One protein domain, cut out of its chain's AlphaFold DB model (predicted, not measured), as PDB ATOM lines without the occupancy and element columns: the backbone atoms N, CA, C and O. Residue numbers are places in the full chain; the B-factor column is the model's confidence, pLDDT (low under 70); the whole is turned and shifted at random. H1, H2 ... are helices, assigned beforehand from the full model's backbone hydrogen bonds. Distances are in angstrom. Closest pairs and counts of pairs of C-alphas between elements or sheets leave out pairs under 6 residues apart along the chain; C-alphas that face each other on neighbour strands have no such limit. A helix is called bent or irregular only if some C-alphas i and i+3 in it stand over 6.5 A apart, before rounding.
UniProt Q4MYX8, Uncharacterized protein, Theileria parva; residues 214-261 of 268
ATOM      1  N   THR A 214      46.129  -4.220 -56.775       67.50
ATOM      2  CA  THR A 214      45.123  -5.119 -56.200       67.50
ATOM      3  C   THR A 214      45.597  -5.789 -54.902       67.50
ATOM      4  O   THR A 214      44.807  -5.971 -53.972       67.50
ATOM      5  N   LEU A 215      46.891  -6.104 -54.779       69.44
ATOM      6  CA  LEU A 215      47.480  -6.652 -53.558       69.44
ATOM      7  C   LEU A 215      47.496  -5.639 -52.411       69.44
ATOM      8  O   LEU A 215      47.301  -6.032 -51.258       69.44
ATOM      9  N   TYR A 216      47.698  -4.351 -52.695       75.31
ATOM     10  CA  TYR A 216      47.561  -3.298 -51.692       75.31
ATOM     11  C   TYR A 216      46.117  -3.228 -51.178       75.31
ATOM     12  O   TYR A 216      45.915  -3.248 -49.963       75.31
ATOM     13  N   LEU A 217      45.119  -3.251 -52.071       76.31
ATOM     14  CA  LEU A 217      43.700  -3.241 -51.685       76.31
ATOM     15  C   LEU A 217      43.327  -4.464 -50.834       76.31
ATOM     16  O   LEU A 217      42.682  -4.326 -49.795       76.31
ATOM     17  N   ARG A 218      43.814  -5.660 -51.192       78.94
ATOM     18  CA  ARG A 218      43.626  -6.875 -50.375       78.94
ATOM     19  C   ARG A 218      44.248  -6.741 -48.984       78.94
ATOM     20  O   ARG A 218      43.614  -7.079 -47.985       78.94
ATOM     21  N   ARG A 219      45.482  -6.230 -48.895       81.88
ATOM     22  CA  ARG A 219      46.178  -6.008 -47.612       81.88
ATOM     23  C   ARG A 219      45.468  -4.960 -46.754       81.88
ATOM     24  O   ARG A 219      45.416  -5.140 -45.536       81.88
ATOM     25  N   ARG A 220      44.917  -3.915 -47.380       84.19
ATOM     26  CA  ARG A 220      44.080  -2.900 -46.732       84.19
ATOM     27  C   ARG A 220      42.832  -3.536 -46.133       84.19
ATOM     28  O   ARG A 220      42.644  -3.433 -44.926       84.19
ATOM     29  N   ASN A 221      42.050  -4.256 -46.935       85.69
ATOM     30  CA  ASN A 221      40.815  -4.902 -46.483       85.69
ATOM     31  C   ASN A 221      41.073  -5.870 -45.323       85.69
ATOM     32  O   ASN A 221      40.383  -5.815 -44.312       85.69
ATOM     33  N   TYR A 222      42.131  -6.679 -45.411       86.94
ATOM     34  CA  TYR A 222      42.536  -7.566 -44.317       86.94
ATOM     35  C   TYR A 222      42.903  -6.814 -43.028       86.94
ATOM     36  O   TYR A 222      42.629  -7.281 -41.922       86.94
ATOM     37  N   TYR A 223      43.575  -5.665 -43.145       86.38
ATOM     38  CA  TYR A 223      43.930  -4.854 -41.984       86.38
ATOM     39  C   TYR A 223      42.694  -4.198 -41.357       86.38
ATOM     40  O   TYR A 223      42.535  -4.279 -40.140       86.38
ATOM     41  N   LEU A 224      41.807  -3.627 -42.173       88.44
ATOM     42  CA  LEU A 224      40.544  -3.044 -41.722       88.44
ATOM     43  C   LEU A 224      39.653  -4.083 -41.038       88.44
ATOM     44  O   LEU A 224      39.125  -3.805 -39.969       88.44
ATOM     45  N   ASP A 225      39.577  -5.300 -41.578       90.19
ATOM     46  CA  ASP A 225      38.837  -6.416 -40.980       90.19
ATOM     47  C   ASP A 225      39.413  -6.847 -39.615       90.19
ATOM     48  O   ASP A 225      38.693  -7.225 -38.694       90.19
ATOM     49  N   LYS A 226      40.734  -6.745 -39.411       87.06
ATOM     50  CA  LYS A 226      41.324  -6.970 -38.078       87.06
ATOM     51  C   LYS A 226      40.986  -5.869 -37.081       87.06
ATOM     52  O   LYS A 226      40.794  -6.175 -35.903       87.06
ATOM     53  N   VAL A 227      40.971  -4.620 -37.541       86.88
ATOM     54  CA  VAL A 227      40.644  -3.451 -36.718       86.88
ATOM     55  C   VAL A 227      39.162  -3.473 -36.339       86.88
ATOM     56  O   VAL A 227      38.849  -3.321 -35.161       86.88
ATOM     57  N   SER A 228      38.267  -3.759 -37.290       87.00
ATOM     58  CA  SER A 228      36.823  -3.873 -37.041       87.00
ATOM     59  C   SER A 228      36.503  -4.979 -36.032       87.00
ATOM     60  O   SER A 228      35.709  -4.774 -35.118       87.00
ATOM     61  N   ARG A 229      37.202  -6.120 -36.111       89.88
ATOM     62  CA  ARG A 229      37.072  -7.240 -35.161       89.88
ATOM     63  C   ARG A 229      37.774  -7.017 -33.812       89.88
ATOM     64  O   ARG A 229      37.890  -7.969 -33.045       89.88
ATOM     65  N   LYS A 230      38.302  -5.816 -33.532       83.69
ATOM     66  CA  LYS A 230      39.036  -5.459 -32.296       83.69
ATOM     67  C   LYS A 230      40.136  -6.463 -31.907       83.69
ATOM     68  O   LYS A 230      40.444  -6.645 -30.728       83.69
ATOM     69  N   LYS A 231      40.753  -7.138 -32.885       80.62
ATOM     70  CA  LYS A 231      41.844  -8.085 -32.604       80.62
ATOM     71  C   LYS A 231      43.056  -7.310 -32.084       80.62
ATOM     72  O   LYS A 231      43.379  -6.250 -32.616       80.62
ATOM     73  N   LYS A 232      43.774  -7.859 -31.096       79.12
ATOM     74  CA  LYS A 232      45.035  -7.265 -30.618       79.12
ATOM     75  C   LYS A 232      46.037  -7.187 -31.779       79.12
ATOM     76  O   LYS A 232      46.479  -8.205 -32.313       79.12
ATOM     77  N   ILE A 233      46.376  -5.969 -32.191       82.38
ATOM     78  CA  ILE A 233      47.422  -5.673 -33.174       82.38
ATOM     79  C   ILE A 233      48.551  -5.002 -32.398       82.38
ATOM     80  O   ILE A 233      48.288  -4.092 -31.622       82.38
ATOM     81  N   SER A 234      49.797  -5.436 -32.603       84.44
ATOM     82  CA  SER A 234      50.935  -4.799 -31.940       84.44
ATOM     83  C   SER A 234      51.051  -3.323 -32.325       84.44
ATOM     84  O   SER A 234      50.833  -2.962 -33.486       84.44
ATOM     85  N   GLU A 235      51.460  -2.486 -31.374       81.06
ATOM     86  CA  GLU A 235      51.644  -1.038 -31.556       81.06
ATOM     87  C   GLU A 235      52.554  -0.728 -32.749       81.06
ATOM     88  O   GLU A 235      52.244   0.106 -33.597       81.06
ATOM     89  N   ILE A 236      53.629  -1.509 -32.899       74.50
ATOM     90  CA  ILE A 236      54.543  -1.449 -34.043       74.50
ATOM     91  C   ILE A 236      53.767  -1.624 -35.359       74.50
ATOM     92  O   ILE A 236      53.884  -0.809 -36.274       74.50
ATOM     93  N   LYS A 237      52.931  -2.666 -35.466       75.31
ATOM     94  CA  LYS A 237      52.142  -2.926 -36.680       75.31
ATOM     95  C   LYS A 237      51.106  -1.833 -36.924       75.31
ATOM     96  O   LYS A 237      50.909  -1.492 -38.086       75.31
ATOM     97  N   GLN A 238      50.476  -1.285 -35.886       79.94
ATOM     98  CA  GLN A 238      49.545  -0.157 -36.017       79.94
ATOM     99  C   GLN A 238      50.252   1.086 -36.568       79.94
ATOM    100  O   GLN A 238      49.798   1.656 -37.557       79.94
ATOM    101  N   LYS A 239      51.429   1.424 -36.027       76.75
ATOM    102  CA  LYS A 239      52.254   2.548 -36.489       76.75
ATOM    103  C   LYS A 239      52.574   2.427 -37.985       76.75
ATOM    104  O   LYS A 239      52.290   3.341 -38.760       76.75
ATOM    105  N   TYR A 240      53.097   1.274 -38.419       70.56
ATOM    106  CA  TYR A 240      53.489   1.045 -39.819       70.56
ATOM    107  C   TYR A 240      52.302   0.915 -40.788       70.56
ATOM    108  O   TYR A 240      52.440   1.257 -41.965       70.56
ATOM    109  N   LYS A 241      51.141   0.436 -40.323       77.38
ATOM    110  CA  LYS A 241      49.939   0.191 -41.143       77.38
ATOM    111  C   LYS A 241      48.856   1.266 -41.037       77.38
ATOM    112  O   LYS A 241      47.837   1.141 -41.705       77.38
ATOM    113  N   SER A 242      49.106   2.341 -40.296       78.25
ATOM    114  CA  SER A 242      48.249   3.536 -40.193       78.25
ATOM    115  C   SER A 242      47.744   4.050 -41.548       78.25
ATOM    116  O   SER A 242      46.592   4.438 -41.691       78.25
ATOM    117  N   HIS A 243      48.578   3.961 -42.582       74.56
ATOM    118  CA  HIS A 243      48.249   4.362 -43.949       74.56
ATOM    119  C   HIS A 243      47.146   3.541 -44.644       74.56
ATOM    120  O   HIS A 243      46.767   3.910 -45.748       74.56
ATOM    121  N   PHE A 244      46.688   2.422 -44.071       80.31
ATOM    122  CA  PHE A 244      45.542   1.659 -44.580       80.31
ATOM    123  C   PHE A 244      44.192   2.205 -44.092       80.31
ATOM    124  O   PHE A 244      43.165   1.809 -44.639       80.31
ATOM    125  N   LEU A 245      44.185   3.078 -43.078       84.19
ATOM    126  CA  LEU A 245      42.958   3.619 -42.487       84.19
ATOM    127  C   LEU A 245      42.226   4.535 -43.477       84.19
ATOM    128  O   LEU A 245      41.086   4.259 -43.840       84.19
ATOM    129  N   THR A 246      42.914   5.552 -43.990       80.31
ATOM    130  CA  THR A 246      42.382   6.475 -45.002       80.31
ATOM    131  C   THR A 246      42.547   5.910 -46.410       80.31
ATOM    132  O   THR A 246      43.584   5.311 -46.722       80.31
ATOM    133  N   HIS A 247      41.524   6.050 -47.261       76.19
ATOM    134  CA  HIS A 247      41.638   5.615 -48.652       76.19
ATOM    135  C   HIS A 247      42.660   6.499 -49.393       76.19
ATOM    136  O   HIS A 247      42.700   7.702 -49.141       76.19
ATOM    137  N   PRO A 248      43.495   5.950 -50.299       70.25
ATOM    138  CA  PRO A 248      44.428   6.735 -51.113       70.25
ATOM    139  C   PRO A 248      43.808   7.953 -51.808       70.25
ATOM    140  O   PRO A 248      44.439   9.005 -51.847       70.25
ATOM    141  N   ASP A 249      42.578   7.816 -52.300       69.31
ATOM    142  CA  ASP A 249      41.880   8.871 -53.051       69.31
ATOM    143  C   ASP A 249      41.285   9.970 -52.154       69.31
ATOM    144  O   ASP A 249      40.985  11.058 -52.630       69.31
ATOM    145  N   GLU A 250      41.137   9.712 -50.851       74.00
ATOM    146  CA  GLU A 250      40.627  10.685 -49.868       74.00
ATOM    147  C   GLU A 250      41.739  11.598 -49.324       74.00
ATOM    148  O   GLU A 250      41.493  12.488 -48.511       74.00
ATOM    149  N   LYS A 251      42.992  11.365 -49.725       69.88
ATOM    150  CA  LYS A 251      44.150  12.097 -49.216       69.88
ATOM    151  C   LYS A 251      44.399  13.352 -50.034       69.88
ATOM    152  O   LYS A 251      44.540  13.291 -51.251       69.88
ATOM    153  N   SER A 252      44.544  14.481 -49.344       69.81
ATOM    154  CA  SER A 252      44.869  15.771 -49.964       69.81
ATOM    155  C   SER A 252      46.242  15.775 -50.642       69.81
ATOM    156  O   SER A 252      46.427  16.417 -51.672       69.81
ATOM    157  N   ILE A 253      47.206  15.042 -50.080       59.97
ATOM    158  CA  ILE A 253      48.549  14.861 -50.626       59.97
ATOM    159  C   ILE A 253      48.781  13.356 -50.769       59.97
ATOM    160  O   ILE A 253      48.607  12.590 -49.829       59.97
ATOM    161  N   TRP A 254      49.140  12.903 -51.971       53.69
ATOM    162  CA  TRP A 254      49.397  11.487 -52.231       53.69
ATOM    163  C   TRP A 254      50.435  11.278 -53.349       53.69
ATOM    164  O   TRP A 254      50.321  11.886 -54.421       53.69
ATOM    165  N   PRO A 255      51.432  10.385 -53.175       58.53
ATOM    166  CA  PRO A 255      51.730   9.594 -51.979       58.53
ATOM    167  C   PRO A 255      52.268  10.443 -50.819       58.53
ATOM    168  O   PRO A 255      53.191  11.232 -50.999       58.53
ATOM    169  N   ASP A 256      51.731  10.220 -49.615       60.59
ATOM    170  CA  ASP A 256      52.307  10.774 -48.385       60.59
ATOM    171  C   ASP A 256      53.738  10.273 -48.204       60.59
ATOM    172  O   ASP A 256      54.038   9.115 -48.544       60.59
ATOM    173  N   SER A 257      54.593  11.110 -47.605       51.53
ATOM    174  CA  SER A 257      55.975  10.761 -47.278       51.53
ATOM    175  C   SER A 257      56.055   9.348 -46.697       51.53
ATOM    176  O   SER A 257      55.258   8.950 -45.837       51.53
ATOM    177  N   LYS A 258      57.010   8.589 -47.246       51.47
ATOM    178  CA  LYS A 258      57.336   7.196 -46.931       51.47
ATOM    179  C   LYS A 258      57.113   6.913 -45.441       51.47
ATOM    180  O   LYS A 258      57.504   7.696 -44.581       51.47
ATOM    181  N   GLY A 259      56.438   5.795 -45.155       50.62
ATOM    182  CA  GLY A 259      56.159   5.363 -43.780       50.62
ATOM    183  C   GLY A 259      57.406   5.404 -42.895       50.62
ATOM    184  O   GLY A 259      58.505   5.414 -43.428       50.62
ATOM    185  N   ILE A 260      57.205   5.417 -41.574       47.91
ATOM    186  CA  ILE A 260      58.230   5.611 -40.528       47.91
ATOM    187  C   ILE A 260      59.612   5.166 -40.996       47.91
ATOM    188  O   ILE A 260      59.932   3.976 -41.040       47.91
ATOM    189  N   HIS A 261      60.410   6.144 -41.390       49.22
ATOM    190  CA  HIS A 261      61.790   5.911 -41.722       49.22
ATOM    191  C   HIS A 261      62.604   5.791 -40.446       49.22
ATOM    192  O   HIS A 261      62.518   6.647 -39.574       49.22
TER     193      HIS A 261
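This is residues 214 to 261 of the 268 residues of an uncharacterized protein of Theileria parva (UniProt Q4MYX8). A long helix, H1, and a shorter one, H2, make a loose wedge: the link leads away from H1, and H2 folds back until its last residue, Phe 244, meets H1 at Arg 220. A long tail without named elements follows, and its residues 249 to 255 stick out. The printed part has 48 residues, two named helices in the order H1, H2 and no named strand; the class is all helix. It is only just compact, close to loose, with a radius of gyration of the C-alphas of 11.3 A and spans of 30 by 24 by 18 A.

H1, residues 214 to 228, runs 20.9 A from C-alpha 214 at (45.123, -5.119, -56.200). H2, residues 235 to 244, runs 14.6 A to C-alpha 244 at (45.542, 1.659, -44.580); it is irregular, with C-alphas 240 and 243 7.5 A apart.

H1 touches H2 with residues 220 to 224 alone; the closest C-alphas, of Arg 220 and Phe 244, are 5.2 A apart. They run opposite ways at a steep tilt of 55 degrees. Every O i to N i+4 pair is within hydrogen-bond range in H1, 4 of 6 in H2.

The C-alphas farthest apart, of Lys 232 and Ser 252, are 30.1 A apart. The printed part has no cut, and the link from H1 to H2 is short. The model's pLDDT is under 70 at residues 214 to 215, 249 and 251 to 261.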